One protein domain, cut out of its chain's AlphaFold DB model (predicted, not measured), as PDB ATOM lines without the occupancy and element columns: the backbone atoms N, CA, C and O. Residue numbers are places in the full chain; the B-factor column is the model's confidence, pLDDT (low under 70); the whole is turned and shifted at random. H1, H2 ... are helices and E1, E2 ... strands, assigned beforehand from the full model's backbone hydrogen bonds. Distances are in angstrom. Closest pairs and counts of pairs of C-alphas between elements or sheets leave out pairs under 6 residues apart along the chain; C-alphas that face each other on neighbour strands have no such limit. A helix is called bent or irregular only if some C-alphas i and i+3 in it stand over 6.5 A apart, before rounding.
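AT A GLANCE: This is residues 4 to 108, 151 to 176, 289 to 313 and 324 to 361 of the 362 residues of the protein "DNA primase" of Spironucleus salmonicida (UniProt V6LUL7). A strongly twisted sheet of four strands, E2, E1, E3 and E4, has H1 and H3 packed on it, and E4 leads through a sharp turn into a second, smaller sheet of three strands, E5, E7 and E6. A long stretch without a named element, residues 289 to 313, ties the two sheets together by short pairings with E3 and E6, while H2 makes contact with H3 and with H6, and H4 lies far out from the middle. The 194 printed residues hold six named helices and seven named strands in the order H1 H2 E1 E2 H3 E3 H4 E4 E5 E6 E7 H5 H6; both sheets are antiparallel, and the class is mixed, helices and strands. The whole is compact, with a radius of gyration of the C-alphas of 16.5 A and spans of 50 by 49 by 28 A.

HOW THE PARTS SIT: The larger sheet runs E2, residues 51 to 57, E1, residues 38 to 46, E3, residues 74 to 85, and E4, residues 99 to 101. E1 and E2 form a hairpin, with N 44 and O 52 2.9 A apart, within hydrogen-bond range. E1 and E3 are antiparallel at 162 degrees, with N 41 and O 80 at 2.9 A. E3 bends by 76 degrees at residue 77; its pairing is staggered, residues 74 to 84 with E1 and 84 to 85 with E4, where N 84 and O 101 are 2.8 A apart. E2, H3, residues 62 to 69, and E3 form a split strand-helix-strand unit, two strands running the same way with E1 between them, and its crossover is right-handed. H1, residues 4 to 16, is on this sheet at a height of 8.6 A, two layers with the helix on one face; C-alphas Val 7 and Leu 75 are its closest to E3, 6.4 A. H3 only grazes the sheet with residues 65 to 69, as does H2, residues 20 to 28, with residues 27 to 28. H1, with residues 11 to 14 alone, and H3 only just touch, with 3 pairs of C-alphas within 8 A, the closest Tyr 14 and Thr 69 at 6.8 A. H2 touches H3, closest C-alphas Asp 21 and Ala 62 at 5.1 A, at a steep tilt of 68 degrees, only just short of about perpendicular. H2 touches H6, residues 348 to 360, at a shallow tilt of 28 degrees, the same way; the closest C-alphas are Phe 26 and Leu 358, 6.5 A. H4, residues 89 to 93, only grazes the larger sheet with residues 89 to 92. E4 runs on into E5, residues 104 to 108, across a break of 2 residues at 96 degrees. In the smaller sheet E7, residues 161 to 166, is the inner strand: N 106 of E5 and O 164 are 3.0 A apart, and N 155 of E6, residues 152 to 156, and O 163 are 2.8 A apart. E6 and E7 form a hairpin. H5, residues 169 to 172, only grazes both sheets. Every O i to N i+4 pair is within hydrogen-bond range in H2 and H3, 7 of 9 in H1, 8 of 9 in H6 and 0 of 1 in H4, where 0 of 2 O i to N i+3 pairs are; H5 is too short for an i+4 pair.

IN THESE COORDINATES: H1 begins at C-alpha 4 (137.490, 131.881, 155.349) and is 19.5 A long; it is irregular, with C-alphas 5 and 8 7.4 A apart, as is H4, with C-alphas 90 and 93 7.3 A apart. E3, 27.5 A long, ends at C-alpha 85 (121.457, 106.797, 133.441), and E1 measures 25.4 A. H6, 18.9 A, ends at C-alpha 360 (128.993, 122.742, 116.697).

THE WHOLE: The C-alphas farthest apart are those of Ser 94 and Lys 332, 50.4 A. Three cuts leave out residues 109 to 150, 177 to 288 and 314 to 323, with C-alpha gaps of 19.0 A, 6.9 A and 9.0 A. Of the links printed whole, none is long. Residues 324 to 347 hold no named element, and residues 330 to 333 have pLDDT under 70; the mean of the printed part is 93.9.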
ATOM      1  N   ASN A   4     137.426 130.419 155.261       92.12
ATOM      2  CA  ASN A   4     137.490 131.881 155.349       92.12
ATOM      3  C   ASN A   4     138.431 132.493 154.300       92.12
ATOM      4  O   ASN A   4     138.194 133.602 153.835       92.12
ATOM      5  N   SER A   5     139.479 131.768 153.897       93.25
ATOM      6  CA  SER A   5     140.393 132.217 152.839       93.25
ATOM      7  C   SER A   5     139.839 132.067 151.417       93.25
ATOM      8  O   SER A   5     140.355 132.707 150.506       93.25
ATOM      9  N   LEU A   6     138.829 131.214 151.210       94.88
ATOM     10  CA  LEU A   6     138.318 130.855 149.882       94.88
ATOM     11  C   LEU A   6     136.926 131.417 149.585       94.88
ATOM     12  O   LEU A   6     136.616 131.619 148.415       94.88
ATOM     13  N   VAL A   7     136.094 131.664 150.601       94.75
ATOM     14  CA  VAL A   7     134.677 132.022 150.413       94.75
ATOM     15  C   VAL A   7     134.496 133.242 149.507       94.75
ATOM     16  O   VAL A   7     133.885 133.112 148.451       94.75
ATOM     17  N   ASN A   8     135.147 134.367 149.817       93.75
ATOM     18  CA  ASN A   8     135.037 135.593 149.015       93.75
ATOM     19  C   ASN A   8     135.546 135.396 147.578       93.75
ATOM     20  O   ASN A   8     134.963 135.922 146.639       93.75
ATOM     21  N   ILE A   9     136.616 134.609 147.406       95.12
ATOM     22  CA  ILE A   9     137.234 134.326 146.101       95.12
ATOM     23  C   ILE A   9     136.255 133.579 145.193       95.12
ATOM     24  O   ILE A   9     136.073 133.923 144.027       95.12
ATOM     25  N   TYR A  10     135.632 132.531 145.727       96.12
ATOM     26  CA  TYR A  10     134.694 131.722 144.965       96.12
ATOM     27  C   TYR A  10     133.354 132.434 144.757       96.12
ATOM     28  O   TYR A  10     132.778 132.299 143.681       96.12
ATOM     29  N   GLU A  11     132.863 133.196 145.739       93.75
ATOM     30  CA  GLU A  11     131.664 134.025 145.575       93.75
ATOM     31  C   GLU A  11     131.857 135.059 144.466       93.75
ATOM     32  O   GLU A  11     131.031 135.136 143.558       93.75
ATOM     33  N   GLU A  12     132.976 135.791 144.476       94.56
ATOM     34  CA  GLU A  12     133.312 136.758 143.429       94.56
ATOM     35  C   GLU A  12     133.386 136.089 142.051       94.56
ATOM     36  O   GLU A  12     132.807 136.586 141.080       94.56
ATOM     37  N   TYR A  13     134.057 134.938 141.964       97.25
ATOM     38  CA  TYR A  13     134.212 134.210 140.711       97.25
ATOM     39  C   TYR A  13     132.878 133.684 140.165       97.25
ATOM     40  O   TYR A  13     132.558 133.897 138.991       97.25
ATOM     41  N   TYR A  14     132.073 133.024 141.000       96.69
ATOM     42  CA  TYR A  14     130.774 132.510 140.577       96.69
ATOM     43  C   TYR A  14     129.797 133.639 140.245       96.69
ATOM     44  O   TYR A  14     129.021 133.500 139.312       96.69
ATOM     45  N   GLN A  15     129.831 134.776 140.942       94.00
ATOM     46  CA  GLN A  15     128.923 135.885 140.636       94.00
ATOM     47  C   GLN A  15     129.245 136.574 139.306       94.00
ATOM     48  O   GLN A  15     128.315 136.976 138.605       94.00
ATOM     49  N   ASN A  16     130.533 136.705 138.964       94.38
ATOM     50  CA  ASN A  16     130.971 137.623 137.909       94.38
ATOM     51  C   ASN A  16     131.584 136.953 136.673       94.38
ATOM     52  O   ASN A  16     131.575 137.564 135.606       94.38
ATOM     53  N   GLN A  17     132.150 135.749 136.800       96.00
ATOM     54  CA  GLN A  17     132.977 135.141 135.748       96.00
ATOM     55  C   GLN A  17     132.441 133.784 135.273       96.00
ATOM     56  O   GLN A  17     132.466 133.512 134.075       96.00
ATOM     57  N   PHE A  18     131.964 132.920 136.177       97.81
ATOM     58  CA  PHE A  18     131.634 131.535 135.826       97.81
ATOM     59  C   PHE A  18     130.493 131.430 134.782       97.81
ATOM     60  O   PHE A  18     129.391 131.934 135.024       97.81
ATOM     61  N   PRO A  19     130.710 130.738 133.646       97.75
ATOM     62  CA  PRO A  19     129.761 130.703 132.532       97.75
ATOM     63  C   PRO A  19     128.671 129.632 132.739       97.75
ATOM     64  O   PRO A  19     128.707 128.554 132.140       97.75
ATOM     65  N   PHE A  20     127.709 129.902 133.630       98.31
ATOM     66  CA  PHE A  20     126.655 128.942 134.000       98.31
ATOM     67  C   PHE A  20     125.840 128.436 132.810       98.31
ATOM     68  O   PHE A  20     125.600 127.230 132.717       98.31
ATOM     69  N   ASP A  21     125.432 129.332 131.909       97.75
ATOM     70  CA  ASP A  21     124.604 128.990 130.750       97.75
ATOM     71  C   ASP A  21     125.329 128.024 129.816       97.75
ATOM     72  O   ASP A  21     124.783 126.992 129.429       97.75
ATOM     73  N   GLN A  22     126.596 128.307 129.520       97.69
ATOM     74  CA  GLN A  22     127.430 127.483 128.656       97.69
ATOM     75  C   GLN A  22     127.728 126.120 129.276       97.69
ATOM     76  O   GLN A  22     127.625 125.093 128.604       97.69
ATOM     77  N   ILE A  23     128.067 126.088 130.568       98.12
ATOM     78  CA  ILE A  23     128.304 124.838 131.297       98.12
ATOM     79  C   ILE A  23     127.051 123.970 131.310       98.12
ATOM     80  O   ILE A  23     127.129 122.773 131.025       98.12
ATOM     81  N   TYR A  24     125.895 124.557 131.617       97.94
ATOM     82  CA  TYR A  24     124.643 123.818 131.624       97.94
ATOM     83  C   TYR A  24     124.294 123.317 130.218       97.94
ATOM     84  O   TYR A  24     124.048 122.123 130.054       97.94
ATOM     85  N   LYS A  25     124.374 124.185 129.197       96.94
ATOM     86  CA  LYS A  25     124.129 123.843 127.786       96.94
ATOM     87  C   LYS A  25     125.012 122.688 127.306       96.94
ATOM     88  O   LYS A  25     124.509 121.810 126.607       96.94
ATOM     89  N   PHE A  26     126.292 122.665 127.691       97.44
ATOM     90  CA  PHE A  26     127.219 121.593 127.319       97.44
ATOM     91  C   PHE A  26     126.770 120.234 127.859       97.44
ATOM     92  O   PHE A  26     126.639 119.274 127.105       97.44
ATOM     93  N   PHE A  27     126.493 120.150 129.162       97.06
ATOM     94  CA  PHE A  27     126.203 118.871 129.813       97.06
ATOM     95  C   PHE A  27     124.734 118.438 129.724       97.06
ATOM     96  O   PHE A  27     124.443 117.255 129.938       97.06
ATOM     97  N   SER A  28     123.823 119.355 129.380       95.94
ATOM     98  CA  SER A  28     122.432 119.048 129.020       95.94
ATOM     99  C   SER A  28     122.247 118.738 127.532       95.94
ATOM    100  O   SER A  28     121.151 118.341 127.134       95.94
ATOM    101  N   TYR A  29     123.298 118.912 126.716       95.06
ATOM    102  CA  TYR A  29     123.247 118.809 125.257       95.06
ATOM    103  C   TYR A  29     122.117 119.647 124.672       95.06
ATOM    104  O   TYR A  29     121.225 119.129 124.004       95.06
ATOM    105  N   ASN A  30     122.125 120.941 124.997       92.25
ATOM    106  CA  ASN A  30     121.070 121.875 124.612       92.25
ATOM    107  C   ASN A  30     119.667 121.397 125.043       92.25
ATOM    108  O   ASN A  30     118.714 121.421 124.267       92.25
ATOM    109  N   ASN A  31     119.559 120.940 126.296       93.56
ATOM    110  CA  ASN A  31     118.333 120.433 126.925       93.56
ATOM    111  C   ASN A  31     117.735 119.173 126.280       93.56
ATOM    112  O   ASN A  31     116.558 118.878 126.481       93.56
ATOM    113  N   THR A  32     118.526 118.409 125.525       94.00
ATOM    114  CA  THR A  32     118.083 117.115 124.978       94.00
ATOM    115  C   THR A  32     118.166 115.983 126.003       94.00
ATOM    116  O   THR A  32     117.503 114.957 125.847       94.00
ATOM    117  N   VAL A  33     118.950 116.161 127.070       95.06
ATOM    118  CA  VAL A  33     119.061 115.204 128.175       95.06
ATOM    119  C   VAL A  33     118.095 115.566 129.293       95.06
ATOM    120  O   VAL A  33     118.134 116.679 129.813       95.06
ATOM    121  N   ASP A  34     117.281 114.596 129.718       97.44
ATOM    122  CA  ASP A  34     116.459 114.725 130.924       97.44
ATOM    123  C   ASP A  34     117.365 114.948 132.157       97.44
ATOM    124  O   ASP A  34     118.198 114.086 132.477       97.44
ATOM    125  N   PRO A  35     117.212 116.075 132.881       97.44
ATOM    126  CA  PRO A  35     117.988 116.381 134.079       97.44
ATOM    127  C   PRO A  35     117.949 115.307 135.170       97.44
ATOM    128  O   PRO A  35     118.886 115.210 135.958       97.44
ATOM    129  N   LEU A  36     116.886 114.499 135.237       98.00
ATOM    130  CA  LEU A  36     116.766 113.411 136.211       98.00
ATOM    131  C   LEU A  36     117.653 112.212 135.876       98.00
ATOM    132  O   LEU A  36     117.849 111.347 136.727       98.00
ATOM    133  N   LEU A  37     118.184 112.142 134.657       98.19
ATOM    134  CA  LEU A  37     119.040 111.049 134.208       98.19
ATOM    135  C   LEU A  37     120.527 111.394 134.305       98.19
ATOM    136  O   LEU A  37     121.345 110.478 134.341       98.19
ATOM    137  N   ARG A  38     120.901 112.678 134.344       97.94
ATOM    138  CA  ARG A  38     122.303 113.123 134.378       97.94
ATOM    139  C   ARG A  38     122.809 113.251 135.810       97.94
ATOM    140  O   ARG A  38     122.263 114.017 136.597       97.94
ATOM    141  N   GLU A  39     123.910 112.579 136.137       97.94
ATOM    142  CA  GLU A  39     124.562 112.797 137.427       97.94
ATOM    143  C   GLU A  39     125.415 114.067 137.426       97.94
ATOM    144  O   GLU A  39     126.413 114.168 136.711       97.94
ATOM    145  N   TRP A  40     125.050 114.989 138.314       98.44
ATOM    146  CA  TRP A  40     125.920 116.056 138.789       98.44
ATOM    147  C   TRP A  40     126.406 115.731 140.197       98.44
ATOM    148  O   TRP A  40     125.664 115.200 141.032       98.44
ATOM    149  N   SER A  41     127.650 116.087 140.485       98.38
ATOM    150  CA  SER A  41     128.196 116.059 141.836       98.38
ATOM    151  C   SER A  41     128.957 117.335 142.141       98.38
ATOM    152  O   SER A  41     129.383 118.056 141.240       98.38
ATOM    153  N   PHE A  42     129.161 117.601 143.423       97.75
ATOM    154  CA  PHE A  42     130.040 118.673 143.857       97.75
ATOM    155  C   PHE A  42     130.829 118.280 145.096       97.75
ATOM    156  O   PHE A  42     130.345 117.540 145.954       97.75
ATOM    157  N   GLU A  43     132.035 118.826 145.196       97.38
ATOM    158  CA  GLU A  43     132.787 118.891 146.445       97.38
ATOM    159  C   GLU A  43     132.488 120.237 147.102       97.38
ATOM    160  O   GLU A  43     132.600 121.287 146.460       97.38
ATOM    161  N   ALA A  44     132.103 120.213 148.373       96.38
ATOM    162  CA  ALA A  44     131.834 121.407 149.153       96.38
ATOM    163  C   ALA A  44     132.733 121.475 150.387       96.38
ATOM    164  O   ALA A  44     133.118 120.444 150.934       96.38
ATOM    165  N   LEU A  45     133.056 122.696 150.809       96.25
ATOM    166  CA  LEU A  45     133.810 123.015 152.018       96.25
ATOM    167  C   LEU A  45     132.894 123.763 152.985       96.25
ATOM    168  O   LEU A  45     132.332 124.796 152.621       96.25
ATOM    169  N   VAL A  46     132.756 123.263 154.205       94.88
ATOM    170  CA  VAL A  46     131.991 123.919 155.275       94.88
ATOM    171  C   VAL A  46     132.894 124.796 156.151       94.88
ATOM    172  O   VAL A  46     134.120 124.796 156.009       94.88
ATOM    173  N   GLN A  47     132.285 125.601 157.025       92.31
ATOM    174  CA  GLN A  47     132.965 126.653 157.798       92.31
ATOM    175  C   GLN A  47     134.050 126.134 158.758       92.31
ATOM    176  O   GLN A  47     135.021 126.841 159.028       92.31
ATOM    177  N   ASP A  48     133.928 124.899 159.243       92.31
ATOM    178  CA  ASP A  48     134.931 124.224 160.082       92.31
ATOM    179  C   ASP A  48     136.117 123.649 159.282       92.31
ATOM    180  O   ASP A  48     137.071 123.127 159.861       92.31
ATOM    181  N   ASN A  49     136.126 123.862 157.961       93.25
ATOM    182  CA  ASN A  49     137.110 123.381 156.996       93.25
ATOM    183  C   ASN A  49     137.011 121.890 156.649       93.25
ATOM    184  O   ASN A  49     137.934 121.361 156.017       93.25
ATOM    185  N   GLU A  50     135.910 121.222 156.993       94.88
ATOM    186  CA  GLU A  50     135.626 119.883 156.490       94.88
ATOM    187  C   GLU A  50     135.106 119.930 155.047       94.88
ATOM    188  O   GLU A  50     134.319 120.796 154.657       94.88
ATOM    189  N   SER A  51     135.577 118.995 154.220       95.06
ATOM    190  CA  SER A  51     135.121 118.844 152.839       95.06
ATOM    191  C   SER A  51     134.276 117.589 152.682       95.06
ATOM    192  O   SER A  51     134.677 116.523 153.151       95.06
ATOM    193  N   PHE A  52     133.177 117.678 151.939       95.94
ATOM    194  CA  PHE A  52     132.353 116.524 151.586       95.94
ATOM    195  C   PHE A  52     132.007 116.516 150.098       95.94
ATOM    196  O   PHE A  52     132.057 117.543 149.423       95.94
ATOM    197  N   ILE A  53     131.631 115.343 149.587       97.06
ATOM    198  CA  ILE A  53     131.171 115.169 148.207       97.06
ATOM    199  C   ILE A  53     129.688 114.818 148.229       97.06
ATOM    200  O   ILE A  53     129.289 113.827 148.845       97.06
ATOM    201  N   LYS A  54     128.874 115.595 147.512       96.94
ATOM    202  CA  LYS A  54     127.479 115.252 147.225       96.94
ATOM    203  C   LYS A  54     127.375 114.726 145.800       96.94
ATOM    204  O   LYS A  54     127.766 115.413 144.862       96.94
ATOM    205  N   ARG A  55     126.835 113.517 145.645       97.38
ATOM    206  CA  ARG A  55     126.562 112.878 144.348       97.38
ATOM    207  C   ARG A  55     125.072 112.877 144.032       97.38
ATOM    208  O   ARG A  55     124.251 112.958 144.949       97.38
ATOM    209  N   PHE A  56     124.750 112.696 142.752       97.06
ATOM    210  CA  PHE A  56     123.380 112.618 142.243       97.06
ATOM    211  C   PHE A  56     122.540 113.869 142.562       97.06
ATOM    212  O   PHE A  56     121.377 113.763 142.957       97.06
ATOM    213  N   GLU A  57     123.143 115.054 142.421       96.94
ATOM    214  CA  GLU A  57     122.425 116.331 142.463       96.94
ATOM    215  C   GLU A  57     121.635 116.519 141.163       96.94
ATOM    216  O   GLU A  57     122.140 116.249 140.074       96.94
ATOM    217  N   VAL A  58     120.397 117.001 141.275       96.56
ATOM    218  CA  VAL A  58     119.569 117.326 140.109       96.56
ATOM    219  C   VAL A  58     119.797 118.788 139.734       96.56
ATOM    220  O   VAL A  58     119.434 119.701 140.480       96.56
ATOM    221  N   VAL A  59     120.364 119.006 138.547       97.88
ATOM    222  CA  VAL A  59     120.565 120.331 137.950       97.88
ATOM    223  C   VAL A  59     119.758 120.401 136.659       97.88
ATOM    224  O   VAL A  59     120.092 119.754 135.672       97.88
ATOM    225  N   ASN A  60     118.672 121.171 136.677       97.12
ATOM    226  CA  ASN A  60     117.696 121.258 135.585       97.12
ATOM    227  C   ASN A  60     117.702 122.603 134.841       97.12
ATOM    228  O   ASN A  60     116.833 122.839 134.009       97.12
ATOM    229  N   SER A  61     118.628 123.495 135.185       98.12
ATOM    230  CA  SER A  61     118.787 124.816 134.575       98.12
ATOM    231  C   SER A  61     120.134 125.421 134.969       98.12
ATOM    232  O   SER A  61     120.730 125.033 135.985       98.12
ATOM    233  N   ALA A  62     120.587 126.413 134.201       97.94
ATOM    234  CA  ALA A  62     121.727 127.247 134.566       97.94
ATOM    235  C   ALA A  62     121.449 128.020 135.869       97.94
ATOM    236  O   ALA A  62     122.314 128.108 136.741       97.94
ATOM    237  N   GLU A  63     120.211 128.483 136.068       97.94
ATOM    238  CA  GLU A  63     119.764 129.142 137.294       97.94
ATOM    239  C   GLU A  63     119.880 128.224 138.509       97.94
ATOM    240  O   GLU A  63     120.359 128.659 139.556       97.94
ATOM    241  N   LYS A  64     119.491 126.946 138.391       97.31
ATOM    242  CA  LYS A  64     119.665 125.970 139.475       97.31
ATOM    243  C   LYS A  64     121.143 125.776 139.811       97.31
ATOM    244  O   LYS A  64     121.485 125.723 140.993       97.31
ATOM    245  N   LEU A  65     122.019 125.702 138.808       97.00
ATOM    246  CA  LEU A  65     123.462 125.597 139.034       97.00
ATOM    247  C   LEU A  65     124.006 126.834 139.770       97.00
ATOM    248  O   LEU A  65     124.729 126.688 140.753       97.00
ATOM    249  N   LYS A  66     123.576 128.036 139.374       97.38
ATOM    250  CA  LYS A  66     123.910 129.299 140.054       97.38
ATOM    251  C   LYS A  66     123.357 129.377 141.479       97.38
ATOM    252  O   LYS A  66     124.011 129.876 142.388       97.38
ATOM    253  N   GLN A  67     122.161 128.850 141.726       96.19
ATOM    254  CA  GLN A  67     121.607 128.776 143.081       96.19
ATOM    255  C   GLN A  67     122.447 127.872 143.993       96.19
ATOM    256  O   GLN A  67     122.621 128.197 145.165       96.19
ATOM    257  N   LEU A  68     123.001 126.768 143.471       95.88
ATOM    258  CA  LEU A  68     123.872 125.877 144.247       95.88
ATOM    259  C   LEU A  68     125.167 126.563 144.705       95.88
ATOM    260  O   LEU A  68     125.705 126.180 145.744       95.88
ATOM    261  N   THR A  69     125.660 127.559 143.962       95.38
ATOM    262  CA  THR A  69     126.863 128.324 144.331       95.38
ATOM    263  C   THR A  69     126.586 129.446 145.328       95.38
ATOM    264  O   THR A  69     127.505 129.859 146.020       95.38
ATOM    265  N   ASN A  70     125.335 129.899 145.455       90.12
ATOM    266  CA  ASN A  70     124.934 130.977 146.371       90.12
ATOM    267  C   ASN A  70     124.607 130.480 147.796       90.12
ATOM    268  O   ASN A  70     123.902 131.157 148.544       90.12
ATOM    269  N   ASN A  71     125.051 129.276 148.171       77.69
ATOM    270  CA  ASN A  71     124.756 128.709 149.483       77.69
ATOM    271  C   ASN A  71     125.689 129.284 150.560       77.69
ATOM    272  O   ASN A  71     126.903 129.125 150.484       77.69
ATOM    273  N   THR A  72     125.114 129.876 151.606       76.69
ATOM    274  CA  THR A  72     125.857 130.442 152.745       76.69
ATOM    275  C   THR A  72     126.349 129.387 153.739       76.69
ATOM    276  O   THR A  72     127.138 129.696 154.630       76.69
ATOM    277  N   VAL A  73     125.861 128.145 153.637       84.62
ATOM    278  CA  VAL A  73     126.227 127.043 154.544       84.62
ATOM    279  C   VAL A  73     127.540 126.385 154.119       84.62
ATOM    280  O   VAL A  73     128.347 126.007 154.966       84.62
ATOM    281  N   ASP A  74     127.760 126.235 152.813       92.75
ATOM    282  CA  ASP A  74     128.869 125.462 152.272       92.75
ATOM    283  C   ASP A  74     129.354 125.990 150.911       92.75
ATOM    284  O   ASP A  74     128.594 126.209 149.965       92.75
ATOM    285  N   LEU A  75     130.669 126.132 150.783       95.00
ATOM    286  CA  LEU A  75     131.315 126.644 149.585       95.00
ATOM    287  C   LEU A  75     131.512 125.527 148.557       95.00
ATOM    288  O   LEU A  75     132.191 124.546 148.846       95.00
ATOM    289  N   LYS A  76     130.988 125.681 147.335       96.38
ATOM    290  CA  LYS A  76     131.184 124.706 146.244       96.38
ATOM    291  C   LYS A  76     132.582 124.845 145.639       96.38
ATOM    292  O   LYS A  76     132.833 125.762 144.858       96.38
ATOM    293  N   LEU A  77     133.489 123.930 145.979       95.56
ATOM    294  CA  LEU A  77     134.883 123.954 145.521       95.56
ATOM    295  C   LEU A  77     135.043 123.505 144.069       95.56
ATOM    296  O   LEU A  77     135.893 124.031 143.350       95.56
ATOM    297  N   LYS A  78     134.264 122.507 143.651       94.94
ATOM    298  CA  LYS A  78     134.206 122.032 142.267       94.94
ATOM    299  C   LYS A  78     132.886 121.321 142.017       94.94
ATOM    300  O   LYS A  78     132.305 120.748 142.941       94.94
ATOM    301  N   PHE A  79     132.489 121.300 140.754       98.06
ATOM    302  CA  PHE A  79     131.469 120.395 140.254       98.06
ATOM    303  C   PHE A  79     132.140 119.341 139.379       98.06
ATOM    304  O   PHE A  79     133.072 119.638 138.626       98.06
ATOM    305  N   ASP A  80     131.647 118.116 139.465       98.31
ATOM    306  CA  ASP A  80     132.032 117.034 138.576       98.31
ATOM    307  C   ASP A  80     130.776 116.501 137.893       98.31
ATOM    308  O   ASP A  80     129.665 116.573 138.431       98.31
ATOM    309  N   ILE A  81     130.958 115.981 136.690       98.25
ATOM    310  CA  ILE A  81     129.869 115.443 135.890       98.25
ATOM    311  C   ILE A  81     130.063 113.940 135.701       98.25
ATOM    312  O   ILE A  81     131.169 113.451 135.444       98.25
ATOM    313  N   GLY A  82     128.966 113.211 135.869       97.44
ATOM    314  CA  GLY A  82     128.875 111.773 135.683       97.44
ATOM    315  C   GLY A  82     128.130 111.390 134.408       97.44
ATOM    316  O   GLY A  82     127.914 112.233 133.526       97.44
ATOM    317  N   PRO A  83     127.750 110.107 134.295       97.81
ATOM    318  CA  PRO A  83     127.013 109.605 133.148       97.81
ATOM    319  C   PRO A  83     125.551 110.065 133.139       97.81
ATOM    320  O   PRO A  83     125.026 110.654 134.087       97.81
ATOM    321  N   ILE A  84     124.890 109.726 132.038       98.38
ATOM    322  CA  ILE A  84     123.440 109.696 131.894       98.38
ATOM    323  C   ILE A  84     122.985 108.254 132.146       98.38
ATOM    324  O   ILE A  84     123.542 107.310 131.574       98.38
ATOM    325  N   TYR A  85     121.985 108.084 133.002       98.25
ATOM    326  CA  TYR A  85     121.457 106.797 133.441       98.25
ATOM    327  C   TYR A  85     120.210 106.366 132.661       98.25
ATOM    328  O   TYR A  85     119.505 107.177 132.069       98.25
ATOM    329  N   SER A  86     119.917 105.064 132.686       96.19
ATOM    330  CA  SER A  86     118.717 104.463 132.085       96.19
ATOM    331  C   SER A  86     117.406 104.813 132.798       96.19
ATOM    332  O   SER A  86     116.327 104.559 132.271       96.19
ATOM    333  N   SER A  87     117.483 105.328 134.024       97.00
ATOM    334  CA  SER A  87     116.337 105.739 134.836       97.00
ATOM    335  C   SER A  87     116.751 106.843 135.804       97.00
ATOM    336  O   SER A  87     117.943 107.121 135.947       97.00
ATOM    337  N   SER A  88     115.763 107.480 136.437       97.44
ATOM    338  CA  SER A  88     115.979 108.609 137.340       97.44
ATOM    339  C   SER A  88     117.032 108.292 138.401       97.44
ATOM    340  O   SER A  88     116.936 107.288 139.111       97.44
ATOM    341  N   ILE A  89     118.002 109.189 138.577       97.12
ATOM    342  CA  ILE A  89     119.021 109.083 139.626       97.12
ATOM    343  C   ILE A  89     118.411 109.093 141.032       97.12
ATOM    344  O   ILE A  89     119.053 108.657 141.990       97.12
ATOM    345  N   LEU A  90     117.175 109.579 141.179       96.25
ATOM    346  CA  LEU A  90     116.434 109.566 142.441       96.25
ATOM    347  C   LEU A  90     115.966 108.155 142.820       96.25
ATOM    348  O   LEU A  90     115.866 107.845 144.005       96.25
ATOM    349  N   ASP A  91     115.784 107.271 141.837       95.56
ATOM    350  CA  ASP A  91     115.326 105.899 142.064       95.56
ATOM    351  C   ASP A  91     116.437 104.987 142.614       95.56
ATOM    352  O   ASP A  91     116.146 103.857 143.009       95.56
ATOM    353  N   ARG A  92     117.694 105.453 142.682       94.19
ATOM    354  CA  ARG A  92     118.890 104.656 143.032       94.19
ATOM    355  C   ARG A  92     118.819 103.909 144.367       94.19
ATOM    356  O   ARG A  92     119.523 102.923 144.552       94.19
ATOM    357  N   TYR A  93     118.007 104.393 145.308       93.94
ATOM    358  CA  TYR A  93     117.788 103.726 146.598       93.94
ATOM    359  C   TYR A  93     116.749 102.604 146.510       93.94
ATOM    360  O   TYR A  93     116.765 101.688 147.323       93.94
ATOM    361  N   SER A  94     115.846 102.685 145.533       95.06
ATOM    362  CA  SER A  94     114.771 101.716 145.308       95.06
ATOM    363  C   SER A  94     115.151 100.630 144.300       95.06
ATOM    364  O   SER A  94     114.695  99.496 144.422       95.06
ATOM    365  N   LYS A  95     115.996 100.958 143.313       93.44
ATOM    366  CA  LYS A  95     116.458 100.029 142.279       93.44
ATOM    367  C   LYS A  95     117.856 100.404 141.770       93.44
ATOM    368  O   LYS A  95     118.211 101.584 141.774       93.44
ATOM    369  N   PRO A  96     118.634  99.429 141.268       93.44
ATOM    370  CA  PRO A  96     119.867  99.718 140.551       93.44
ATOM    371  C   PRO A  96     119.601 100.578 139.311       93.44
ATOM    372  O   PRO A  96     118.679 100.307 138.542       93.44
ATOM    373  N   ILE A  97     120.449 101.582 139.099       96.19
ATOM    374  CA  ILE A  97     120.472 102.408 137.889       96.19
ATOM    375  C   ILE A  97     121.717 102.067 137.068       96.19
ATOM    376  O   ILE A  97     122.767 101.753 137.629       96.19
ATOM    377  N   VAL A  98     121.610 102.113 135.739       96.50
ATOM    378  CA  VAL A  98     122.691 101.704 134.829       96.50
ATOM    379  C   VAL A  98     123.106 102.893 133.959       96.50
ATOM    380  O   VAL A  98     122.231 103.496 133.336       96.50
ATOM    381  N   PRO A  99     124.401 103.255 133.897       97.50
ATOM    382  CA  PRO A  99     124.901 104.241 132.941       97.50
ATOM    383  C   PRO A  99     124.653 103.793 131.500       97.50
ATOM    384  O   PRO A  99     125.013 102.675 131.135       97.50
ATOM    385  N   VAL A 100     124.087 104.672 130.676       97.44
ATOM    386  CA  VAL A 100     123.815 104.401 129.253       97.44
ATOM    387  C   VAL A 100     124.587 105.318 128.315       97.44
ATOM    388  O   VAL A 100     124.915 104.908 127.209       97.44
ATOM    389  N   GLN A 101     124.927 106.529 128.760       97.62
ATOM    390  CA  GLN A 101     125.759 107.458 128.000       97.62
ATOM    391  C   GLN A 101     126.747 108.172 128.915       97.62
ATOM    392  O   GLN A 101     126.445 108.454 130.073       97.62
ATOM    393  N   ARG A 102     127.929 108.486 128.389       97.50
ATOM    394  CA  ARG A 102     128.939 109.323 129.051       97.50
ATOM    395  C   ARG A 102     129.919 109.814 128.010       97.50
ATOM    396  O   ARG A 102     130.327 109.015 127.182       97.50
ATOM    397  N   GLU A 103     130.362 111.056 128.076       98.12
ATOM    398  CA  GLU A 103     131.463 111.538 127.241       98.12
ATOM    399  C   GLU A 103     132.656 110.566 127.306       98.12
ATOM    400  O   GLU A 103     132.921 109.927 128.335       98.12
ATOM    401  N   LEU A 104     133.359 110.390 126.189       98.25
ATOM    402  CA  LEU A 104     134.649 109.711 126.227       98.25
ATOM    403  C   LEU A 104     135.663 110.742 126.720       98.25
ATOM    404  O   LEU A 104     135.838 111.784 126.094       98.25
ATOM    405  N   VAL A 105     136.271 110.483 127.875       98.12
ATOM    406  CA  VAL A 105     137.123 111.465 128.547       98.12
ATOM    407  C   VAL A 105     138.514 110.923 128.797       98.12
ATOM    408  O   VAL A 105     138.660 109.750 129.117       98.12
ATOM    409  N   PHE A 106     139.510 111.795 128.702       98.12
ATOM    410  CA  PHE A 106     140.888 111.504 129.086       98.12
ATOM    411  C   PHE A 106     141.311 112.478 130.179       98.12
ATOM    412  O   PHE A 106     141.016 113.667 130.067       98.12
ATOM    413  N   ASP A 107     142.015 111.982 131.191       97.31
ATOM    414  CA  ASP A 107     142.673 112.784 132.224       97.31
ATOM    415  C   ASP A 107     144.165 112.449 132.201       97.31
ATOM    416  O   ASP A 107     144.542 111.282 132.315       97.31
ATOM    417  N   ILE A 108     144.992 113.463 131.950       96.69
ATOM    418  CA  ILE A 108     146.447 113.352 131.867       96.69
ATOM    419  C   ILE A 108     147.036 114.210 132.983       96.69
ATOM    420  O   ILE A 108     146.910 115.441 132.945       96.69
ATOM    421  N   ASN A 151     133.313 116.503 117.942       93.75
ATOM    422  CA  ASN A 151     132.872 117.278 119.095       93.75
ATOM    423  C   ASN A 151     133.777 116.985 120.291       93.75
ATOM    424  O   ASN A 151     133.392 116.268 121.206       93.75
ATOM    425  N   TYR A 152     134.994 117.531 120.295       95.69
ATOM    426  CA  TYR A 152     135.903 117.388 121.431       95.69
ATOM    427  C   TYR A 152     136.497 118.715 121.889       95.69
ATOM    428  O   TYR A 152     136.588 119.658 121.106       95.69
ATOM    429  N   ILE A 153     136.910 118.795 123.152       95.69
ATOM    430  CA  ILE A 153     137.564 119.975 123.718       95.69
ATOM    431  C   ILE A 153     138.611 119.593 124.764       95.69
ATOM    432  O   ILE A 153     138.418 118.681 125.570       95.69
ATOM    433  N   PHE A 154     139.722 120.324 124.752       96.88
ATOM    434  CA  PHE A 154     140.802 120.214 125.726       96.88
ATOM    435  C   PHE A 154     140.622 121.255 126.820       96.88
ATOM    436  O   PHE A 154     140.268 122.396 126.534       96.88
ATOM    437  N   VAL A 155     140.869 120.886 128.071       97.19
ATOM    438  CA  VAL A 155     140.633 121.747 129.232       97.19
ATOM    439  C   VAL A 155     141.793 121.602 130.201       97.19
ATOM    440  O   VAL A 155     142.145 120.492 130.598       97.19
ATOM    441  N   PHE A 156     142.393 122.716 130.608       96.81
ATOM    442  CA  PHE A 156     143.386 122.701 131.676       96.81
ATOM    443  C   PHE A 156     142.750 122.175 132.968       96.81
ATOM    444  O   PHE A 156     141.683 122.632 133.365       96.81
ATOM    445  N   SER A 157     143.417 121.277 133.694       95.88
ATOM    446  CA  SER A 157     142.854 120.723 134.932       95.88
ATOM    447  C   SER A 157     142.826 121.714 136.104       95.88
ATOM    448  O   SER A 157     142.450 121.342 137.211       95.88
ATOM    449  N   GLY A 158     143.254 122.970 135.943       94.62
ATOM    450  CA  GLY A 158     143.337 123.955 137.033       94.62
ATOM    451  C   GLY A 158     144.571 123.790 137.931       94.62
ATOM    452  O   GLY A 158     144.806 124.605 138.823       94.62
ATOM    453  N   ARG A 159     145.390 122.750 137.720       94.56
ATOM    454  CA  ARG A 159     146.626 122.540 138.488       94.56
ATOM    455  C   ARG A 159     147.819 122.145 137.629       94.56
ATOM    456  O   ARG A 159     148.756 122.926 137.516       94.56
ATOM    457  N   ARG A 160     147.832 120.917 137.104       94.38
ATOM    458  CA  ARG A 160     149.042 120.307 136.519       94.38
ATOM    459  C   ARG A 160     148.761 119.248 135.449       94.38
ATOM    460  O   ARG A 160     149.616 118.412 135.185       94.38
ATOM    461  N   GLY A 161     147.564 119.259 134.885       95.75
ATOM    462  CA  GLY A 161     147.113 118.244 133.946       95.75
ATOM    463  C   GLY A 161     146.176 118.809 132.893       95.75
ATOM    464  O   GLY A 161     145.914 120.018 132.853       95.75
ATOM    465  N   LEU A 162     145.673 117.911 132.064       96.62
ATOM    466  CA  LEU A 162     144.808 118.188 130.933       96.62
ATOM    467  C   LEU A 162     143.648 117.198 130.933       96.62
ATOM    468  O   LEU A 162     143.866 115.996 131.042       96.62
ATOM    469  N   HIS A 163     142.435 117.699 130.726       98.12
ATOM    470  CA  HIS A 163     141.283 116.870 130.398       98.12
ATOM    471  C   HIS A 163     140.964 116.992 128.906       98.12
ATOM    472  O   HIS A 163     141.020 118.087 128.345       98.12
ATOM    473  N   CYS A 164     140.572 115.892 128.272       98.25
ATOM    474  CA  CYS A 164     139.926 115.901 126.962       98.25
ATOM    475  C   CYS A 164     138.501 115.385 127.117       98.25
ATOM    476  O   CYS A 164     138.299 114.315 127.685       98.25
ATOM    477  N   TRP A 165     137.531 116.138 126.611       98.12
ATOM    478  CA  TRP A 165     136.124 115.763 126.572       98.12
ATOM    479  C   TRP A 165     135.730 115.485 125.135       98.12
ATOM    480  O   TRP A 165     135.795 116.401 124.326       98.12
ATOM    481  N   ILE A 166     135.302 114.263 124.823       97.81
ATOM    482  CA  ILE A 166     134.751 113.890 123.519       97.81
ATOM    483  C   ILE A 166     133.250 113.662 123.697       97.81
ATOM    484  O   ILE A 166     132.798 112.706 124.336       97.81
ATOM    485  N   ALA A 167     132.493 114.594 123.143       96.50
ATOM    486  CA  ALA A 167     131.070 114.798 123.322       96.50
ATOM    487  C   ALA A 167     130.257 114.427 122.072       96.50
ATOM    488  O   ALA A 167     129.084 114.767 121.998       96.50
ATOM    489  N   ASP A 168     130.829 113.728 121.089       96.31
ATOM    490  CA  ASP A 168     130.052 113.150 119.989       96.31
ATOM    491  C   ASP A 168     129.007 112.162 120.530       96.31
ATOM    492  O   ASP A 168     129.281 111.396 121.458       96.31
ATOM    493  N   SER A 169     127.809 112.135 119.935       95.56
ATOM    494  CA  SER A 169     126.758 111.183 120.334       95.56
ATOM    495  C   SER A 169     127.247 109.734 120.236       95.56
ATOM    496  O   SER A 169     127.035 108.934 121.146       95.56
ATOM    497  N   GLU A 170     127.990 109.396 119.182       96.56
ATOM    498  CA  GLU A 170     128.583 108.066 119.013       96.56
ATOM    499  C   GLU A 170     129.584 107.749 120.129       96.56
ATOM    500  O   GLU A 170     129.481 106.690 120.746       96.56
ATOM    501  N   ALA A 171     130.474 108.694 120.466       97.50
ATOM    502  CA  ALA A 171     131.419 108.559 121.576       97.50
ATOM    503  C   ALA A 171     130.693 108.336 122.911       97.50
ATOM    504  O   ALA A 171     131.086 107.474 123.705       97.50
ATOM    505  N   ARG A 172     129.591 109.067 123.138       97.31
ATOM    506  CA  ARG A 172     128.784 108.944 124.356       97.31
ATOM    507  C   ARG A 172     128.208 107.554 124.565       97.31
ATOM    508  O   ARG A 172     128.165 107.076 125.699       97.31
ATOM    509  N   ASN A 173     127.767 106.932 123.477       97.50
ATOM    510  CA  ASN A 173     127.099 105.635 123.474       97.50
ATOM    511  C   ASN A 173     128.079 104.446 123.411       97.50
ATOM    512  O   ASN A 173     127.639 103.298 123.446       97.50
ATOM    513  N   LEU A 174     129.398 104.680 123.338       97.75
ATOM    514  CA  LEU A 174     130.384 103.600 123.269       97.75
ATOM    515  C   LEU A 174     130.337 102.693 124.510       97.75
ATOM    516  O   LEU A 174     130.579 103.179 125.626       97.75
ATOM    517  N   PRO A 175     130.152 101.369 124.332       95.81
ATOM    518  CA  PRO A 175     130.291 100.403 125.411       95.81
ATOM    519  C   PRO A 175     131.709 100.385 125.983       95.81
ATOM    520  O   PRO A 175     132.693 100.619 125.276       95.81
ATOM    521  N   GLN A 176     131.824  99.992 127.251       95.75
ATOM    522  CA  GLN A 176     133.098  99.897 127.968       95.75
ATOM    523  C   GLN A 176     134.170  99.081 127.218       95.75
ATOM    524  O   GLN A 176     135.341  99.461 127.196       95.75
ATOM    525  N   MET A 289     132.245 103.800 132.820       94.19
ATOM    526  CA  MET A 289     131.044 104.616 132.575       94.19
ATOM    527  C   MET A 289     130.593 105.395 133.816       94.19
ATOM    528  O   MET A 289     129.715 106.233 133.710       94.19
ATOM    529  N   ASN A 290     131.171 105.137 134.993       93.25
ATOM    530  CA  ASN A 290     130.726 105.729 136.266       93.25
ATOM    531  C   ASN A 290     131.668 106.810 136.811       93.25
ATOM    532  O   ASN A 290     131.413 107.358 137.882       93.25
ATOM    533  N   HIS A 291     132.793 107.054 136.140       92.12
ATOM    534  CA  HIS A 291     133.809 107.967 136.645       92.12
ATOM    535  C   HIS A 291     133.325 109.425 136.532       92.12
ATOM    536  O   HIS A 291     132.785 109.838 135.504       92.12
ATOM    537  N   LEU A 292     133.498 110.197 137.602       96.69
ATOM    538  CA  LEU A 292     133.158 111.618 137.652       96.69
ATOM    539  C   LEU A 292     134.365 112.430 137.205       96.69
ATOM    540  O   LEU A 292     135.473 112.140 137.645       96.69
ATOM    541  N   LEU A 293     134.168 113.439 136.361       97.56
ATOM    542  CA  LEU A 293     135.264 114.312 135.945       97.56
ATOM    543  C   LEU A 293     134.882 115.783 136.113       97.56
ATOM    544  O   LEU A 293     133.754 116.187 135.826       97.56
ATOM    545  N   LYS A 294     135.837 116.576 136.600       97.88
ATOM    546  CA  LYS A 294     135.641 117.989 136.923       97.88
ATOM    547  C   LYS A 294     135.290 118.811 135.693       97.88
ATOM    548  O   LYS A 294     135.988 118.741 134.678       97.88
ATOM    549  N   ILE A 295     134.273 119.655 135.829       98.00
ATOM    550  CA  ILE A 295     133.773 120.482 134.733       98.00
ATOM    551  C   ILE A 295     134.758 121.599 134.324       98.00
ATOM    552  O   ILE A 295     135.539 122.075 135.166       98.00
ATOM    553  N   PRO A 296     134.703 122.068 133.061       98.00
ATOM    554  CA  PRO A 296     135.427 123.256 132.615       98.00
ATOM    555  C   PRO A 296     135.119 124.489 133.474       98.00
ATOM    556  O   PRO A 296     134.104 124.547 134.162       98.00
ATOM    557  N   PHE A 297     136.017 125.473 133.452       98.00
ATOM    558  CA  PHE A 297     135.911 126.733 134.200       98.00
ATOM    559  C   PHE A 297     135.843 126.594 135.731       98.00
ATOM    560  O   PHE A 297     135.636 127.581 136.432       98.00
ATOM    561  N   SER A 298     136.071 125.407 136.294       97.50
ATOM    562  CA  SER A 298     136.230 125.243 137.744       97.50
ATOM    563  C   SER A 298     137.490 125.953 138.255       97.50
ATOM    564  O   SER A 298     138.556 125.829 137.646       97.50
ATOM    565  N   VAL A 299     137.411 126.612 139.414       97.38
ATOM    566  CA  VAL A 299     138.588 127.134 140.132       97.38
ATOM    567  C   VAL A 299     139.187 126.029 140.994       97.38
ATOM    568  O   VAL A 299     138.488 125.360 141.753       97.38
ATOM    569  N   HIS A 300     140.496 125.812 140.893       96.25
ATOM    570  CA  HIS A 300     141.177 124.827 141.728       96.25
ATOM    571  C   HIS A 300     141.560 125.423 143.092       96.25
ATOM    572  O   HIS A 300     142.369 126.344 143.178       96.25
ATOM    573  N   SER A 301     141.063 124.835 144.179       94.44
ATOM    574  CA  SER A 301     141.117 125.391 145.543       94.44
ATOM    575  C   SER A 301     142.510 125.678 146.121       94.44
ATOM    576  O   SER A 301     142.626 126.446 147.072       94.44
ATOM    577  N   LYS A 302     143.581 125.068 145.590       93.81
ATOM    578  CA  LYS A 302     144.965 125.313 146.058       93.81
ATOM    579  C   LYS A 302     145.756 126.296 145.200       93.81
ATOM    580  O   LYS A 302     146.689 126.909 145.696       93.81
ATOM    581  N   THR A 303     145.453 126.372 143.908       95.12
ATOM    582  CA  THR A 303     146.209 127.187 142.932       95.12
ATOM    583  C   THR A 303     145.452 128.451 142.560       95.12
ATOM    584  O   THR A 303     146.061 129.412 142.104       95.12
ATOM    585  N   LEU A 304     144.132 128.439 142.759       96.38
ATOM    586  CA  LEU A 304     143.184 129.466 142.347       96.38
ATOM    587  C   LEU A 304     143.184 129.718 140.835       96.38
ATOM    588  O   LEU A 304     142.734 130.768 140.374       96.38
ATOM    589  N   PHE A 305     143.690 128.751 140.063       96.94
ATOM    590  CA  PHE A 305     143.642 128.794 138.610       96.94
ATOM    591  C   PHE A 305     142.307 128.269 138.105       96.94
ATOM    592  O   PHE A 305     141.731 127.338 138.682       96.94
ATOM    593  N   VAL A 306     141.861 128.850 137.000       97.31
ATOM    594  CA  VAL A 306     140.645 128.477 136.289       97.31
ATOM    595  C   VAL A 306     140.963 127.358 135.302       97.31
ATOM    596  O   VAL A 306     141.948 127.414 134.567       97.31
ATOM    597  N   ALA A 307     140.122 126.325 135.276       97.06
ATOM    598  CA  ALA A 307     140.184 125.222 134.322       97.06
ATOM    599  C   ALA A 307     139.716 125.659 132.919       97.06
ATOM    600  O   ALA A 307     138.643 125.269 132.458       97.06
ATOM    601  N   CYS A 308     140.487 126.527 132.265       95.25
ATOM    602  CA  CYS A 308     140.129 127.086 130.965       95.25
ATOM    603  C   CYS A 308     140.281 126.063 129.824       95.25
ATOM    604  O   CYS A 308     141.214 125.251 129.842       95.25
ATOM    605  N   PRO A 309     139.420 126.134 128.795       95.12
ATOM    606  CA  PRO A 309     139.640 125.439 127.537       95.12
ATOM    607  C   PRO A 309     140.978 125.787 126.866       95.12
ATOM    608  O   PRO A 309     141.487 126.902 126.995       95.12
ATOM    609  N   ILE A 310     141.530 124.833 126.119       93.12
ATOM    610  CA  ILE A 310     142.804 124.934 125.403       93.12
ATOM    611  C   ILE A 310     142.550 124.747 123.907       93.12
ATOM    612  O   ILE A 310     141.976 123.741 123.490       93.12
ATOM    613  N   ASN A 311     143.031 125.690 123.093       92.06
ATOM    614  CA  ASN A 311     143.059 125.524 121.643       92.06
ATOM    615  C   ASN A 311     144.281 124.681 121.221       92.06
ATOM    616  O   ASN A 311     145.411 125.094 121.507       92.06
ATOM    617  N   PRO A 312     144.098 123.545 120.518       93.25
ATOM    618  CA  PRO A 312     145.214 122.760 119.993       93.25
ATOM    619  C   PRO A 312     145.951 123.440 118.825       93.25
ATOM    620  O   PRO A 312     147.131 123.167 118.619       93.25
ATOM    621  N   MET A 313     145.312 124.328 118.058       91.88
ATOM    622  CA  MET A 313     145.860 124.866 116.806       91.88
ATOM    623  C   MET A 313     147.199 125.613 116.978       91.88
ATOM    624  O   MET A 313     148.130 125.303 116.232       91.88
ATOM    625  N   ASP A 324     144.257 118.053 110.905       86.56
ATOM    626  CA  ASP A 324     143.059 118.874 110.681       86.56
ATOM    627  C   ASP A 324     142.393 119.358 111.989       86.56
ATOM    628  O   ASP A 324     141.708 118.623 112.705       86.56
ATOM    629  N   CYS A 325     142.601 120.630 112.302       82.88
ATOM    630  CA  CYS A 325     142.060 121.298 113.482       82.88
ATOM    631  C   CYS A 325     141.307 122.584 113.122       82.88
ATOM    632  O   CYS A 325     141.155 123.455 113.975       82.88
ATOM    633  N   LYS A 326     140.821 122.703 111.876       78.25
ATOM    634  CA  LYS A 326     140.189 123.932 111.356       78.25
ATOM    635  C   LYS A 326     138.997 124.420 112.180       78.25
ATOM    636  O   LYS A 326     138.777 125.615 112.314       78.25
ATOM    637  N   LYS A 327     138.279 123.502 112.827       78.62
ATOM    638  CA  LYS A 327     137.200 123.832 113.774       78.62
ATOM    639  C   LYS A 327     137.644 124.696 114.972       78.62
ATOM    640  O   LYS A 327     136.816 125.269 115.659       78.62
ATOM    641  N   TYR A 328     138.949 124.816 115.231       81.81
ATOM    642  CA  TYR A 328     139.499 125.665 116.293       81.81
ATOM    643  C   TYR A 328     140.159 126.955 115.775       81.81
ATOM    644  O   TYR A 328     141.017 127.523 116.454       81.81
ATOM    645  N   GLU A 329     139.796 127.443 114.589       77.12
ATOM    646  CA  GLU A 329     140.445 128.609 113.965       77.12
ATOM    647  C   GLU A 329     140.336 129.921 114.775       77.12
ATOM    648  O   GLU A 329     141.164 130.825 114.621       77.12
ATOM    649  N   ASN A 330     139.370 130.014 115.690       66.06
ATOM    650  CA  ASN A 330     138.944 131.285 116.274       66.06
ATOM    651  C   ASN A 330     139.636 131.686 117.596       66.06
ATOM    652  O   ASN A 330     139.694 132.879 117.902       66.06
ATOM    653  N   LEU A 331     140.242 130.763 118.364       65.38
ATOM    654  CA  LEU A 331     140.964 131.121 119.603       65.38
ATOM    655  C   LEU A 331     142.469 131.280 119.369       65.38
ATOM    656  O   LEU A 331     143.226 130.319 119.324       65.38
ATOM    657  N   LYS A 332     142.956 132.516 119.293       62.22
ATOM    658  CA  LYS A 332     144.357 132.780 118.916       62.22
ATOM    659  C   LYS A 332     145.394 132.536 120.024       62.22
ATOM    660  O   LYS A 332     146.588 132.654 119.756       62.22
ATOM    661  N   ARG A 333     144.987 132.239 121.266       67.06
ATOM    662  CA  ARG A 333     145.911 132.142 122.413       67.06
ATOM    663  C   ARG A 333     146.167 130.698 122.843       67.06
ATOM    664  O   ARG A 333     145.252 129.977 123.230       67.06
ATOM    665  N   ARG A 334     147.446 130.308 122.830       77.56
ATOM    666  CA  ARG A 334     147.966 129.090 123.471       77.56
ATOM    667  C   ARG A 334     147.912 129.242 124.990       77.56
ATOM    668  O   ARG A 334     148.190 130.322 125.509       77.56
ATOM    669  N   TYR A 335     147.619 128.160 125.704       82.25
ATOM    670  CA  TYR A 335     147.785 128.140 127.155       82.25
ATOM    671  C   TYR A 335     149.277 128.117 127.514       82.25
ATOM    672  O   TYR A 335     149.996 127.207 127.103       82.25
ATOM    673  N   VAL A 336     149.733 129.108 128.281       85.12
ATOM    674  CA  VAL A 336     151.126 129.230 128.735       85.12
ATOM    675  C   VAL A 336     151.158 129.051 130.247       85.12
ATOM    676  O   VAL A 336     150.554 129.833 130.979       85.12
ATOM    677  N   PHE A 337     151.869 128.035 130.734       87.56
ATOM    678  CA  PHE A 337     151.824 127.666 132.148       87.56
ATOM    679  C   PHE A 337     152.439 128.733 133.065       87.56
ATOM    680  O   PHE A 337     151.972 128.913 134.186       87.56
ATOM    681  N   SER A 338     153.446 129.482 132.607       88.69
ATOM    682  CA  SER A 338     154.014 130.619 133.350       88.69
ATOM    683  C   SER A 338     153.060 131.807 133.507       88.69
ATOM    684  O   SER A 338     153.331 132.705 134.305       88.69
ATOM    685  N   ARG A 339     151.933 131.816 132.786       90.38
ATOM    686  CA  ARG A 339     150.868 132.822 132.891       90.38
ATOM    687  C   ARG A 339     149.505 132.128 133.011       90.38
ATOM    688  O   ARG A 339     148.683 132.242 132.103       90.38
ATOM    689  N   PRO A 340     149.276 131.375 134.103       91.56
ATOM    690  CA  PRO A 340     148.032 130.650 134.289       91.56
ATOM    691  C   PRO A 340     146.894 131.636 134.557       91.56
ATOM    692  O   PRO A 340     147.093 132.645 135.234       91.56
ATOM    693  N   VAL A 341     145.702 131.310 134.064       94.06
ATOM    694  CA  VAL A 341     144.494 132.114 134.285       94.06
ATOM    695  C   VAL A 341     144.027 131.922 135.721       94.06
ATOM    696  O   VAL A 341     143.745 130.795 136.136       94.06
ATOM    697  N   LYS A 342     143.957 133.003 136.490       94.94
ATOM    698  CA  LYS A 342     143.454 133.023 137.867       94.94
ATOM    699  C   LYS A 342     141.974 133.385 137.895       94.94
ATOM    700  O   LYS A 342     141.446 133.943 136.942       94.94
ATOM    701  N   TYR A 343     141.317 133.105 139.018       93.88
ATOM    702  CA  TYR A 343     139.903 133.441 139.235       93.88
ATOM    703  C   TYR A 343     139.564 134.929 139.004       93.88
ATOM    704  O   TYR A 343     138.436 135.246 138.651       93.88
ATOM    705  N   SER A 344     140.524 135.832 139.225       93.69
ATOM    706  CA  SER A 344     140.345 137.281 139.093       93.69
ATOM    707  C   SER A 344     140.572 137.806 137.673       93.69
ATOM    708  O   SER A 344     140.343 138.984 137.416       93.69
ATOM    709  N   ASP A 345     141.103 136.975 136.774       94.38
ATOM    710  CA  ASP A 345     141.423 137.386 135.408       94.38
ATOM    711  C   ASP A 345     140.163 137.368 134.526       94.38
ATOM    712  O   ASP A 345     139.232 136.600 134.764       94.38
ATOM    713  N   ASP A 346     140.135 138.200 133.480       92.88
ATOM    714  CA  ASP A 346     139.045 138.185 132.496       92.88
ATOM    715  C   ASP A 346     139.091 136.889 131.671       92.88
ATOM    716  O   ASP A 346     140.067 136.622 130.960       92.88
ATOM    717  N   ILE A 347     138.020 136.093 131.755       93.88
ATOM    718  CA  ILE A 347     137.900 134.821 131.035       93.88
ATOM    719  C   ILE A 347     136.990 134.879 129.802       93.88
ATOM    720  O   ILE A 347     136.754 133.841 129.183       93.88
ATOM    721  N   LYS A 348     136.506 136.058 129.390       92.75
ATOM    722  CA  LYS A 348     135.551 136.202 128.271       92.75
ATOM    723  C   LYS A 348     136.033 135.592 126.960       92.75
ATOM    724  O   LYS A 348     135.233 134.985 126.261       92.75
ATOM    725  N   GLU A 349     137.323 135.705 126.633       91.12
ATOM    726  CA  GLU A 349     137.883 135.077 125.423       91.12
ATOM    727  C   GLU A 349     137.764 133.540 125.473       91.12
ATOM    728  O   GLU A 349     137.465 132.906 124.461       91.12
ATOM    729  N   TYR A 350     137.941 132.934 126.653       93.25
ATOM    730  CA  TYR A 350     137.783 131.490 126.845       93.25
ATOM    731  C   TYR A 350     136.315 131.062 126.798       93.25
ATOM    732  O   TYR A 350     136.012 130.000 126.257       93.25
ATOM    733  N   VAL A 351     135.408 131.880 127.344       94.62
ATOM    734  CA  VAL A 351     133.958 131.642 127.270       94.62
ATOM    735  C   VAL A 351     133.470 131.748 125.827       94.62
ATOM    736  O   VAL A 351     132.764 130.855 125.381       94.62
ATOM    737  N   ALA A 352     133.913 132.757 125.071       92.06
ATOM    738  CA  ALA A 352     133.564 132.918 123.660       92.06
ATOM    739  C   ALA A 352     134.029 131.724 122.811       92.06
ATOM    740  O   ALA A 352     133.254 131.179 122.031       92.06
ATOM    741  N   PHE A 353     135.264 131.258 123.018       91.56
ATOM    742  CA  PHE A 353     135.753 130.034 122.377       91.56
ATOM    743  C   PHE A 353     134.913 128.804 122.741       91.56
ATOM    744  O   PHE A 353     134.621 127.968 121.888       91.56
ATOM    745  N   PHE A 354     134.520 128.682 124.011       93.62
ATOM    746  CA  PHE A 354     133.664 127.587 124.445       93.62
ATOM    747  C   PHE A 354     132.273 127.674 123.808       93.62
ATOM    748  O   PHE A 354     131.768 126.665 123.337       93.62
ATOM    749  N   ASP A 355     131.687 128.866 123.721       92.00
ATOM    750  CA  ASP A 355     130.402 129.112 123.062       92.00
ATOM    751  C   ASP A 355     130.404 128.718 121.584       92.00
ATOM    752  O   ASP A 355     129.455 128.093 121.107       92.00
ATOM    753  N   GLU A 356     131.473 129.043 120.857       89.69
ATOM    754  CA  GLU A 356     131.642 128.615 119.468       89.69
ATOM    755  C   GLU A 356     131.667 127.091 119.352       89.69
ATOM    756  O   GLU A 356     130.925 126.530 118.548       89.69
ATOM    757  N   PHE A 357     132.429 126.419 120.220       89.88
ATOM    758  CA  PHE A 357     132.431 124.961 120.306       89.88
ATOM    759  C   PHE A 357     131.026 124.398 120.588       89.88
ATOM    760  O   PHE A 357     130.605 123.443 119.940       89.88
ATOM    761  N   LEU A 358     130.253 125.009 121.492       90.56
ATOM    762  CA  LEU A 358     128.886 124.569 121.800       90.56
ATOM    763  C   LEU A 358     127.907 124.709 120.633       90.56
ATOM    764  O   LEU A 358     126.884 124.026 120.633       90.56
ATOM    765  N   ASN A 359     128.170 125.589 119.667       84.25
ATOM    766  CA  ASN A 359     127.324 125.726 118.478       84.25
ATOM    767  C   ASN A 359     127.553 124.599 117.460       84.25
ATOM    768  O   ASN A 359     126.694 124.367 116.609       84.25
ATOM    769  N   GLU A 360     128.680 123.892 117.551       76.44
ATOM    770  CA  GLU A 360     128.993 122.742 116.697       76.44
ATOM    771  C   GLU A 360     128.433 121.424 117.251       76.44
ATOM    772  O   GLU A 360     128.152 120.501 116.479       76.44
ATOM    773  N   ILE A 361     128.212 121.352 118.570       74.75
ATOM    774  CA  ILE A 361     127.638 120.179 119.234       74.75
ATOM    775  C   ILE A 361     126.167 120.036 118.847       74.75
ATOM    776  O   ILE A 361     125.329 120.866 119.202       74.75
TER     777      ILE A 361